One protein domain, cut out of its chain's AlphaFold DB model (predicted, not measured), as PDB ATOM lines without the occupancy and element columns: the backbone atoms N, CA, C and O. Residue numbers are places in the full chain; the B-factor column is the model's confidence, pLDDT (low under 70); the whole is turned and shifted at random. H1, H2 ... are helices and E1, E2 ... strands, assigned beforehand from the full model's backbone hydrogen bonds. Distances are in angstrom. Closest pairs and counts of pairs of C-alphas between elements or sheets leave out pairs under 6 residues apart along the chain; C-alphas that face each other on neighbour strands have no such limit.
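This is residues 117 to 204 of the 204 residues of an uncharacterized protein of Planctomycetaceae bacterium (UniProt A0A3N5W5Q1). This has little regular structure: helix H1 covers one face of a small sheet in two layers, and residues 117 to 122 and 186 to 193 stick out. Of 88 printed residues, 23 are in H1 E1 E2 E3, class mixed; the strands, in that order, make a meander, each the antiparallel neighbour of the one before. It is loose, radius of gyration of the C-alphas 15.7 A, spanning 45 by 39 by 22 A.

Find C-alpha 129 at (7.801, 5.422, 2.680); H1, residues 129 to 139, runs 15.4 A. E1 is residues 147 to 150, E2 160 to 164, 13.2 A, and E3 178 to 180, ending at (13.281, 8.979, -5.639).

H1 is on the sheet, height 8.4 A; C-alphas 135 and 178, the closest of H1 and E3, are 6.5 A apart. N 148 and O 163 of hairpin E1 and E2, 2.7 A, and every O i to N i+4 pair of H1 are within hydrogen-bond range.

The printed part has no cut, link E2 to E3 is long, and 32 residues have pLDDT under 70, among them residues 184 to 204.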
ATOM      1  N   LYS A 117       8.447 -16.131  -2.143       89.69
ATOM      2  CA  LYS A 117       9.588 -16.809  -1.521       89.69
ATOM      3  C   LYS A 117      10.814 -15.923  -1.674       89.69
ATOM      4  O   LYS A 117      11.052 -15.413  -2.766       89.69
ATOM      5  N   GLU A 118      11.626 -15.802  -0.635       85.12
ATOM      6  CA  GLU A 118      12.861 -15.006  -0.671       85.12
ATOM      7  C   GLU A 118      13.766 -15.398  -1.850       85.12
ATOM      8  O   GLU A 118      14.203 -14.549  -2.618       85.12
ATOM      9  N   SER A 119      13.893 -16.701  -2.119       86.06
ATOM     10  CA  SER A 119      14.646 -17.241  -3.260       86.06
ATOM     11  C   SER A 119      14.105 -16.845  -4.643       86.06
ATOM     12  O   SER A 119      14.761 -17.088  -5.652       86.06
ATOM     13  N   SER A 120      12.882 -16.315  -4.723       86.19
ATOM     14  CA  SER A 120      12.252 -15.849  -5.967       86.19
ATOM     15  C   SER A 120      12.382 -14.339  -6.182       86.19
ATOM     16  O   SER A 120      12.076 -13.847  -7.271       86.19
ATOM     17  N   VAL A 121      12.851 -13.602  -5.170       82.94
ATOM     18  CA  VAL A 121      13.039 -12.153  -5.237       82.94
ATOM     19  C   VAL A 121      14.263 -11.858  -6.098       82.94
ATOM     20  O   VAL A 121      15.395 -12.057  -5.677       82.94
ATOM     21  N   LYS A 122      14.035 -11.376  -7.324       80.06
ATOM     22  CA  LYS A 122      15.104 -11.007  -8.275       80.06
ATOM     23  C   LYS A 122      15.642  -9.593  -8.075       80.06
ATOM     24  O   LYS A 122      16.644  -9.219  -8.677       80.06
ATOM     25  N   PHE A 123      14.903  -8.782  -7.333       77.81
ATOM     26  CA  PHE A 123      15.099  -7.351  -7.256       77.81
ATOM     27  C   PHE A 123      14.602  -6.853  -5.906       77.81
ATOM     28  O   PHE A 123      13.467  -7.142  -5.524       77.81
ATOM     29  N   MET A 124      15.444  -6.099  -5.207       80.25
ATOM     30  CA  MET A 124      15.131  -5.511  -3.915       80.25
ATOM     31  C   MET A 124      15.541  -4.048  -3.937       80.25
ATOM     32  O   MET A 124      16.636  -3.712  -4.382       80.25
ATOM     33  N   VAL A 125      14.659  -3.188  -3.442       84.62
ATOM     34  CA  VAL A 125      14.950  -1.771  -3.298       84.62
ATOM     35  C   VAL A 125      14.365  -1.256  -1.996       84.62
ATOM     36  O   VAL A 125      13.223  -1.560  -1.651       84.62
ATOM     37  N   ALA A 126      15.162  -0.489  -1.262       87.81
ATOM     38  CA  ALA A 126      14.738   0.152  -0.031       87.81
ATOM     39  C   ALA A 126      14.344   1.601  -0.324       87.81
ATOM     40  O   ALA A 126      15.094   2.358  -0.942       87.81
ATOM     41  N   LEU A 127      13.152   1.988   0.122       90.62
ATOM     42  CA  LEU A 127      12.604   3.326  -0.067       90.62
ATOM     43  C   LEU A 127      12.096   3.881   1.254       90.62
ATOM     44  O   LEU A 127      11.505   3.163   2.059       90.62
ATOM     45  N   ASP A 128      12.271   5.184   1.445       92.62
ATOM     46  CA  ASP A 128      11.594   5.896   2.518       92.62
ATOM     47  C   ASP A 128      10.112   6.049   2.145       92.62
ATOM     48  O   ASP A 128       9.758   6.703   1.158       92.62
ATOM     49  N   ALA A 129       9.237   5.428   2.937       92.50
ATOM     50  CA  ALA A 129       7.801   5.422   2.680       92.50
ATOM     51  C   ALA A 129       7.179   6.831   2.724       92.50
ATOM     52  O   ALA A 129       6.250   7.115   1.966       92.50
ATOM     53  N   ALA A 130       7.687   7.728   3.575       93.44
ATOM     54  CA  ALA A 130       7.188   9.096   3.671       93.44
ATOM     55  C   ALA A 130       7.616   9.927   2.453       93.44
ATOM     56  O   ALA A 130       6.805  10.692   1.925       93.44
ATOM     57  N   LEU A 131       8.848   9.745   1.965       94.31
ATOM     58  CA  LEU A 131       9.304  10.363   0.718       94.31
ATOM     59  C   LEU A 131       8.522   9.842  -0.488       94.31
ATOM     60  O   LEU A 131       8.105  10.651  -1.314       94.31
ATOM     61  N   LEU A 132       8.282   8.529  -0.567       94.31
ATOM     62  CA  LEU A 132       7.484   7.941  -1.642       94.31
ATOM     63  C   LEU A 132       6.058   8.494  -1.632       94.31
ATOM     64  O   LEU A 132       5.562   8.904  -2.680       94.31
ATOM     65  N   LYS A 133       5.420   8.575  -0.457       93.44
ATOM     66  CA  LYS A 133       4.090   9.177  -0.328       93.44
ATOM     67  C   LYS A 133       4.095  10.641  -0.769       93.44
ATOM     68  O   LYS A 133       3.256  11.033  -1.569       93.44
ATOM     69  N   ARG A 134       5.043  11.446  -0.277       94.06
ATOM     70  CA  ARG A 134       5.142  12.870  -0.631       94.06
ATOM     71  C   ARG A 134       5.367  13.067  -2.130       94.06
ATOM     72  O   ARG A 134       4.833  14.010  -2.701       94.06
ATOM     73  N   LEU A 135       6.159  12.196  -2.755       93.94
ATOM     74  CA  LEU A 135       6.366  12.216  -4.197       93.94
ATOM     75  C   LEU A 135       5.087  11.835  -4.946       93.94
ATOM     76  O   LEU A 135       4.727  12.536  -5.881       93.94
ATOM     77  N   ALA A 136       4.391  10.778  -4.517       92.69
ATOM     78  CA  ALA A 136       3.112  10.367  -5.093       92.69
ATOM     79  C   ALA A 136       2.074  11.497  -5.024       92.69
ATOM     80  O   ALA A 136       1.482  11.831  -6.043       92.69
ATOM     81  N   ASP A 137       1.935  12.154  -3.866       91.31
ATOM     82  CA  ASP A 137       1.042  13.309  -3.687       91.31
ATOM     83  C   ASP A 137       1.406  14.488  -4.622       91.31
ATOM     84  O   ASP A 137       0.542  15.291  -4.959       91.31
ATOM     85  N   ALA A 138       2.677  14.618  -5.030       91.31
ATOM     86  CA  ALA A 138       3.154  15.711  -5.881       91.31
ATOM     87  C   ALA A 138       2.973  15.457  -7.387       91.31
ATOM     88  O   ALA A 138       2.881  16.418  -8.147       91.31
ATOM     89  N   ILE A 139       2.965  14.193  -7.827       90.62
ATOM     90  CA  ILE A 139       2.904  13.830  -9.257       90.62
ATOM     91  C   ILE A 139       1.539  13.284  -9.685       90.62
ATOM     92  O   ILE A 139       1.218  13.308 -10.875       90.62
ATOM     93  N   CYS A 140       0.746  12.762  -8.749       88.38
ATOM     94  CA  CYS A 140      -0.582  12.243  -9.041       88.38
ATOM     95  C   CYS A 140      -1.606  13.381  -9.063       88.38
ATOM     96  O   CYS A 140      -1.820  14.072  -8.071       88.38
ATOM     97  N   GLU A 141      -2.275  13.553 -10.201       81.19
ATOM     98  CA  GLU A 141      -3.398  14.479 -10.337       81.19
ATOM     99  C   GLU A 141      -4.703  13.858  -9.828       81.19
ATOM    100  O   GLU A 141      -4.845  12.634  -9.760       81.19
ATOM    101  N   ASN A 142      -5.674  14.721  -9.502       67.81
ATOM    102  CA  ASN A 142      -6.985  14.368  -8.952       67.81
ATOM    103  C   ASN A 142      -7.612  13.143  -9.647       67.81
ATOM    104  O   ASN A 142      -8.111  13.236 -10.769       67.81
ATOM    105  N   GLY A 143      -7.600  12.006  -8.944       65.44
ATOM    106  CA  GLY A 143      -8.155  10.726  -9.396       65.44
ATOM    107  C   GLY A 143      -7.133   9.588  -9.470       65.44
ATOM    108  O   GLY A 143      -7.506   8.440  -9.251       65.44
ATOM    109  N   SER A 144      -5.845   9.879  -9.691       68.38
ATOM    110  CA  SER A 144      -4.793   8.857  -9.626       68.38
ATOM    111  C   SER A 144      -4.350   8.646  -8.178       68.38
ATOM    112  O   SER A 144      -3.925   9.580  -7.504       68.38
ATOM    113  N   THR A 145      -4.449   7.413  -7.682       72.19
ATOM    114  CA  THR A 145      -4.084   7.054  -6.297       72.19
ATOM    115  C   THR A 145      -2.851   6.157  -6.210       72.19
ATOM    116  O   THR A 145      -2.386   5.854  -5.112       72.19
ATOM    117  N   GLY A 146      -2.308   5.732  -7.353       85.44
ATOM    118  CA  GLY A 146      -1.194   4.792  -7.429       85.44
ATOM    119  C   GLY A 146       0.003   5.354  -8.181       85.44
ATOM    120  O   GLY A 146      -0.130   6.233  -9.031       85.44
ATOM    121  N   VAL A 147       1.177   4.784  -7.915       91.25
ATOM    122  CA  VAL A 147       2.409   5.057  -8.659       91.25
ATOM    123  C   VAL A 147       3.071   3.759  -9.113       91.25
ATOM    124  O   VAL A 147       2.934   2.715  -8.477       91.25
ATOM    125  N   ARG A 148       3.804   3.825 -10.221       91.00
ATOM    126  CA  ARG A 148       4.669   2.765 -10.743       91.00
ATOM    127  C   ARG A 148       6.116   3.141 -10.491       91.00
ATOM    128  O   ARG A 148       6.498   4.289 -10.711       91.00
ATOM    129  N   LEU A 149       6.904   2.159 -10.076       91.69
ATOM    130  CA  LEU A 149       8.328   2.304  -9.808       91.69
ATOM    131  C   LEU A 149       9.117   1.614 -10.920       91.69
ATOM    132  O   LEU A 149       8.875   0.448 -11.224       91.69
ATOM    133  N   TYR A 150      10.064   2.334 -11.510       89.19
ATOM    134  CA  TYR A 150      10.963   1.830 -12.540       89.19
ATOM    135  C   TYR A 150      12.402   2.034 -12.075       89.19
ATOM    136  O   TYR A 150      12.847   3.171 -11.911       89.19
ATOM    137  N   GLN A 151      13.137   0.939 -11.885       85.56
ATOM    138  CA  GLN A 151      14.586   0.974 -11.707       85.56
ATOM    139  C   GLN A 151      15.246   0.343 -12.933       85.56
ATOM    140  O   GLN A 151      14.773  -0.663 -13.467       85.56
ATOM    141  N   GLU A 152      16.326   0.962 -13.400       80.56
ATOM    142  CA  GLU A 152      17.129   0.431 -14.496       80.56
ATOM    143  C   GLU A 152      17.745  -0.923 -14.079       80.56
ATOM    144  O   GLU A 152      18.374  -1.002 -13.017       80.56
ATOM    145  N   PRO A 153      17.579  -1.999 -14.874       77.12
ATOM    146  CA  PRO A 153      18.170  -3.294 -14.557       77.12
ATOM    147  C   PRO A 153      19.683  -3.189 -14.323       77.12
ATOM    148  O   PRO A 153      20.399  -2.569 -15.103       77.12
ATOM    149  N   GLY A 154      20.177  -3.804 -13.247       74.19
ATOM    150  CA  GLY A 154      21.606  -3.812 -12.909       74.19
ATOM    151  C   GLY A 154      22.116  -2.578 -12.155       74.19
ATOM    152  O   GLY A 154      23.278  -2.565 -11.756       74.19
ATOM    153  N   ARG A 155      21.275  -1.564 -11.895       75.19
ATOM    154  CA  ARG A 155      21.615  -0.418 -11.035       75.19
ATOM    155  C   ARG A 155      20.821  -0.435  -9.735       75.19
ATOM    156  O   ARG A 155      19.785   0.208  -9.637       75.19
ATOM    157  N   LEU A 156      21.355  -1.122  -8.728       72.06
ATOM    158  CA  LEU A 156      20.727  -1.227  -7.403       72.06
ATOM    159  C   LEU A 156      20.726   0.111  -6.640       72.06
ATOM    160  O   LEU A 156      19.740   0.451  -5.993       72.06
ATOM    161  N   ASP A 157      21.779   0.918  -6.809       78.94
ATOM    162  CA  ASP A 157      21.939   2.223  -6.140       78.94
ATOM    163  C   ASP A 157      21.456   3.417  -6.987       78.94
ATOM    164  O   ASP A 157      21.654   4.581  -6.630       78.94
ATOM    165  N   GLY A 158      20.867   3.146  -8.153       85.00
ATOM    166  CA  GLY A 158      20.428   4.182  -9.085       85.00
ATOM    167  C   GLY A 158      19.098   4.833  -8.685       85.00
ATOM    168  O   GLY A 158      18.300   4.215  -7.975       85.00
ATOM    169  N   PRO A 159      18.820   6.056  -9.178       90.56
ATOM    170  CA  PRO A 159      17.523   6.703  -9.001       90.56
ATOM    171  C   PRO A 159      16.382   5.815  -9.510       90.56
ATOM    172  O   PRO A 159      16.502   5.164 -10.550       90.56
ATOM    173  N   ILE A 160      15.256   5.834  -8.801       92.88
ATOM    174  CA  ILE A 160      14.030   5.148  -9.205       92.88
ATOM    175  C   ILE A 160      13.100   6.176  -9.828       92.88
ATOM    176  O   ILE A 160      12.727   7.165  -9.193       92.88
ATOM    177  N   LEU A 161      12.710   5.922 -11.073       92.88
ATOM    178  CA  LEU A 161      11.719   6.714 -11.777       92.88
ATOM    179  C   LEU A 161      10.323   6.321 -11.288       92.88
ATOM    180  O   LEU A 161       9.956   5.145 -11.290       92.88
ATOM    181  N   VAL A 162       9.539   7.315 -10.890       93.25
ATOM    182  CA  VAL A 162       8.179   7.157 -10.371       93.25
ATOM    183  C   VAL A 162       7.208   7.809 -11.342       93.25
ATOM    184  O   VAL A 162       7.396   8.962 -11.725       93.25
ATOM    185  N   LYS A 163       6.170   7.080 -11.752       91.81
ATOM    186  CA  LYS A 163       5.114   7.596 -12.638       91.81
ATOM    187  C   LYS A 163       3.735   7.333 -12.039       91.81
ATOM    188  O   LYS A 163       3.555   6.248 -11.486       91.81
ATOM    189  N   PRO A 164       2.755   8.240 -12.167       89.75
ATOM    190  CA  PRO A 164       1.378   7.952 -11.784       89.75
ATOM    191  C   PRO A 164       0.833   6.713 -12.504       89.75
ATOM    192  O   PRO A 164       1.169   6.435 -13.660       89.75
ATOM    193  N   VAL A 165      -0.043   5.966 -11.838       87.06
ATOM    194  CA  VAL A 165      -0.893   4.980 -12.509       87.06
ATOM    195  C   VAL A 165      -2.008   5.764 -13.200       87.06
ATOM    196  O   VAL A 165      -2.910   6.276 -12.543       87.06
ATOM    197  N   GLY A 166      -1.911   5.914 -14.520       71.44
ATOM    198  CA  GLY A 166      -2.982   6.497 -15.326       71.44
ATOM    199  C   GLY A 166      -4.048   5.460 -15.671       71.44
ATOM    200  O   GLY A 166      -3.711   4.323 -16.019       71.44
ATOM    201  N   ASP A 167      -5.317   5.867 -15.623       54.94
ATOM    202  CA  ASP A 167      -6.396   5.134 -16.276       54.94
ATOM    203  C   ASP A 167      -6.144   5.156 -17.787       54.94
ATOM    204  O   ASP A 167      -6.091   6.213 -18.415       54.94
ATOM    205  N   TYR A 168      -5.993   3.975 -18.386       50.88
ATOM    206  CA  TYR A 168      -5.763   3.755 -19.820       50.88
ATOM    207  C   TYR A 168      -6.967   4.135 -20.713       50.88
ATOM    208  O   TYR A 168      -7.125   3.611 -21.813       50.88
ATOM    209  N   LEU A 169      -7.837   5.040 -20.266       49.22
ATOM    210  CA  LEU A 169      -9.050   5.445 -20.970       49.22
ATOM    211  C   LEU A 169      -8.871   6.822 -21.621       49.22
ATOM    212  O   LEU A 169      -9.569   7.782 -21.308       49.22
ATOM    213  N   GLY A 170      -7.918   6.903 -22.552       51.53
ATOM    214  CA  GLY A 170      -7.915   7.925 -23.607       51.53
ATOM    215  C   GLY A 170      -7.577   9.364 -23.208       51.53
ATOM    216  O   GLY A 170      -7.790  10.258 -24.023       51.53
ATOM    217  N   ARG A 171      -7.050   9.620 -22.004       52.44
ATOM    218  CA  ARG A 171      -6.429  10.917 -21.679       52.44
ATOM    219  C   ARG A 171      -4.960  10.914 -22.100       52.44
ATOM    220  O   ARG A 171      -4.309   9.870 -22.035       52.44
ATOM    221  N   GLU A 172      -4.474  12.067 -22.562       56.56
ATOM    222  CA  GLU A 172      -3.064  12.302 -22.892       56.56
ATOM    223  C   GLU A 172      -2.167  11.744 -21.781       56.56
ATOM    224  O   GLU A 172      -2.520  11.804 -20.600       56.56
ATOM    225  N   GLN A 173      -1.051  11.119 -22.167       56.28
ATOM    226  CA  GLN A 173      -0.120  10.523 -21.214       56.28
ATOM    227  C   GLN A 173       0.233  11.576 -20.172       56.28
ATOM    228  O   GLN A 173       0.788  12.611 -20.519       56.28
ATOM    229  N   ASN A 174      -0.109  11.320 -18.910       60.28
ATOM    230  CA  ASN A 174       0.258  12.223 -17.835       60.28
ATOM    231  C   ASN A 174       1.797  12.269 -17.794       60.28
ATOM    232  O   ASN A 174       2.437  11.270 -17.457       60.28
ATOM    233  N   GLU A 175       2.385  13.383 -18.244       75.06
ATOM    234  CA  GLU A 175       3.841  13.549 -18.375       75.06
ATOM    235  C   GLU A 175       4.525  13.698 -17.010       75.06
ATOM    236  O   GLU A 175       5.754  13.650 -16.917       75.06
ATOM    237  N   ASN A 176       3.729  13.836 -15.942       85.25
ATOM    238  CA  ASN A 176       4.210  13.948 -14.578       85.25
ATOM    239  C   ASN A 176       5.111  12.755 -14.235       85.25
ATOM    240  O   ASN A 176       4.708  11.588 -14.259       85.25
ATOM    241  N   LEU A 177       6.358  13.069 -13.891       91.31
ATOM    242  CA  LEU A 177       7.356  12.101 -13.472       91.31
ATOM    243  C   LEU A 177       8.032  12.575 -12.195       91.31
ATOM    244  O   LEU A 177       8.250  13.765 -11.974       91.31
ATOM    245  N   GLY A 178       8.370  11.609 -11.356       93.38
ATOM    246  CA  GLY A 178       9.111  11.807 -10.128       93.38
ATOM    247  C   GLY A 178      10.377  10.971 -10.124       93.38
ATOM    248  O   GLY A 178      10.477   9.961 -10.819       93.38
ATOM    249  N   VAL A 179      11.339  11.365  -9.301       94.88
ATOM    250  CA  VAL A 179      12.522  10.552  -9.023       94.88
ATOM    251  C   VAL A 179      12.694  10.454  -7.518       94.88
ATOM    252  O   VAL A 179      12.616  11.459  -6.812       94.88
ATOM    253  N   ILE A 180      12.934   9.241  -7.033       94.44
ATOM    254  CA  ILE A 180      13.281   8.979  -5.639       94.44
ATOM    255  C   ILE A 180      14.598   8.209  -5.586       94.44
ATOM    256  O   ILE A 180      14.827   7.282  -6.363       94.44
ATOM    257  N   MET A 181      15.482   8.617  -4.681       92.94
ATOM    258  CA  MET A 181      16.719   7.885  -4.428       92.94
ATOM    259  C   MET A 181      16.431   6.718  -3.478       92.94
ATOM    260  O   MET A 181      15.723   6.928  -2.487       92.94
ATOM    261  N   PRO A 182      16.976   5.515  -3.737       88.50
ATOM    262  CA  PRO A 182      16.945   4.431  -2.768       88.50
ATOM    263  C   PRO A 182      17.574   4.873  -1.448       88.50
ATOM    264  O   PRO A 182      18.545   5.634  -1.423       88.50
ATOM    265  N   VAL A 183      17.039   4.376  -0.341       87.25
ATOM    266  CA  VAL A 183      17.703   4.496   0.955       87.25
ATOM    267  C   VAL A 183      18.725   3.370   1.018       87.25
ATOM    268  O   VAL A 183      18.362   2.213   0.841       87.25
ATOM    269  N   HIS A 184      19.996   3.683   1.265       68.06
ATOM    270  CA  HIS A 184      20.977   2.636   1.535       68.06
ATOM    271  C   HIS A 184      20.566   1.896   2.810       68.06
ATOM    272  O   HIS A 184      20.696   2.426   3.915       68.06
ATOM    273  N   SER A 185      20.073   0.667   2.671       51.25
ATOM    274  CA  SER A 185      20.078  -0.263   3.786       51.25
ATOM    275  C   SER A 185      21.531  -0.695   3.983       51.25
ATOM    276  O   SER A 185      22.143  -1.275   3.095       51.25
ATOM    277  N   MET A 186      22.121  -0.430   5.150       46.03
ATOM    278  CA  MET A 186      23.391  -1.066   5.550       46.03
ATOM    279  C   MET A 186      23.211  -2.574   5.863       46.03
ATOM    280  O   MET A 186      23.900  -3.122   6.714       46.03
ATOM    281  N   VAL A 187      22.246  -3.235   5.222       45.25
ATOM    282  CA  VAL A 187      21.724  -4.578   5.520       45.25
ATOM    283  C   VAL A 187      21.204  -5.104   4.171       45.25
ATOM    284  O   VAL A 187      20.321  -4.463   3.604       45.25
ATOM    285  N   ASP A 188      21.727  -6.115   3.478       47.16
ATOM    286  CA  ASP A 188      22.651  -7.206   3.781       47.16
ATOM    287  C   ASP A 188      23.727  -7.293   2.683       47.16
ATOM    288  O   ASP A 188      23.419  -7.579   1.525       47.16
ATOM    289  N   ALA A 189      25.003  -7.097   3.026       44.62
ATOM    290  CA  ALA A 189      26.106  -7.365   2.094       44.62
ATOM    291  C   ALA A 189      26.292  -8.875   1.819       44.62
ATOM    292  O   ALA A 189      26.968  -9.250   0.863       44.62
ATOM    293  N   ASP A 190      25.660  -9.731   2.628       47.62
ATOM    294  CA  ASP A 190      25.805 -11.187   2.574       47.62
ATOM    295  C   ASP A 190      24.728 -11.879   1.715       47.62
ATOM    296  O   ASP A 190      24.878 -13.051   1.374       47.62
ATOM    297  N   ALA A 191      23.658 -11.174   1.321       49.88
ATOM    298  CA  ALA A 191      22.550 -11.770   0.563       49.88
ATOM    299  C   ALA A 191      22.756 -11.748  -0.964       49.88
ATOM    300  O   ALA A 191      22.111 -12.510  -1.684       49.88
ATOM    301  N   TYR A 192      23.660 -10.908  -1.477       49.97
ATOM    302  CA  TYR A 192      23.948 -10.811  -2.908       49.97
ATOM    303  C   TYR A 192      25.435 -10.517  -3.139       49.97
ATOM    304  O   TYR A 192      25.902  -9.453  -2.727       49.97
ATOM    305  N   PRO A 193      26.196 -11.378  -3.846       43.78
ATOM    306  CA  PRO A 193      27.500 -10.972  -4.345       43.78
ATOM    307  C   PRO A 193      27.271  -9.829  -5.337       43.78
ATOM    308  O   PRO A 193      26.768 -10.036  -6.443       43.78
ATOM    309  N   ALA A 194      27.594  -8.605  -4.917       48.53
ATOM    310  CA  ALA A 194      27.565  -7.450  -5.796       48.53
ATOM    311  C   ALA A 194      28.417  -7.760  -7.043       48.53
ATOM    312  O   ALA A 194      29.546  -8.245  -6.894       48.53
ATOM    313  N   PRO A 195      27.936  -7.498  -8.274       45.88
ATOM    314  CA  PRO A 195      28.813  -7.532  -9.433       45.88
ATOM    315  C   PRO A 195      29.946  -6.533  -9.183       45.88
ATOM    316  O   PRO A 195      29.712  -5.361  -8.885       45.88
ATOM    317  N   ALA A 196      31.179  -7.032  -9.227       41.34
ATOM    318  CA  ALA A 196      32.390  -6.336  -8.820       41.34
ATOM    319  C   ALA A 196      32.769  -5.199  -9.784       41.34
ATOM    320  O   ALA A 196      33.780  -5.270 -10.470       41.34
ATOM    321  N   SER A 197      31.969  -4.140  -9.862       50.69
ATOM    322  CA  SER A 197      32.345  -2.876 -10.492       50.69
ATOM    323  C   SER A 197      31.235  -1.851 -10.297       50.69
ATOM    324  O   SER A 197      30.116  -2.104 -10.725       50.69
ATOM    325  N   HIS A 198      31.593  -0.679  -9.758       45.00
ATOM    326  CA  HIS A 198      30.847   0.596  -9.785       45.00
ATOM    327  C   HIS A 198      30.413   1.191  -8.439       45.00
ATOM    328  O   HIS A 198      29.327   1.746  -8.326       45.00
ATOM    329  N   TYR A 199      31.335   1.285  -7.480       42.03
ATOM    330  CA  TYR A 199      31.304   2.408  -6.537       42.03
ATOM    331  C   TYR A 199      32.098   3.584  -7.122       42.03
ATOM    332  O   TYR A 199      33.310   3.695  -6.939       42.03
ATOM    333  N   ARG A 200      31.430   4.463  -7.880       42.59
ATOM    334  CA  ARG A 200      31.939   5.820  -8.150       42.59
ATOM    335  C   ARG A 200      31.201   6.787  -7.233       42.59
ATOM    336  O   ARG A 200      30.006   6.996  -7.389       42.59
ATOM    337  N   ASN A 201      31.942   7.358  -6.287       43.88
ATOM    338  CA  ASN A 201      31.493   8.397  -5.366       43.88
ATOM    339  C   ASN A 201      30.899   9.595  -6.123       43.88
ATOM    340  O   ASN A 201      31.640  10.368  -6.729       43.88
ATOM    341  N   TRP A 202      29.584   9.789  -6.029       41.25
ATOM    342  CA  TRP A 202      28.926  11.051  -6.368       41.25
ATOM    343  C   TRP A 202      28.580  11.792  -5.074       41.25
ATOM    344  O   TRP A 202      27.456  11.768  -4.586       41.25
ATOM    345  N   ARG A 203      29.598  12.434  -4.498       39.12
ATOM    346  CA  ARG A 203      29.439  13.583  -3.603       39.12
ATOM    347  C   ARG A 203      30.326  14.706  -4.131       39.12
ATOM    348  O   ARG A 203      31.528  14.704  -3.875       39.12
ATOM    349  N   LYS A 204      29.725  15.623  -4.882       36.56
ATOM    350  CA  LYS A 204      30.104  17.034  -4.980       36.56
ATOM    351  C   LYS A 204      28.830  17.841  -5.144       36.56
ATOM    352  O   LYS A 204      27.970  17.371  -5.919       36.56
TER     353      LYS A 204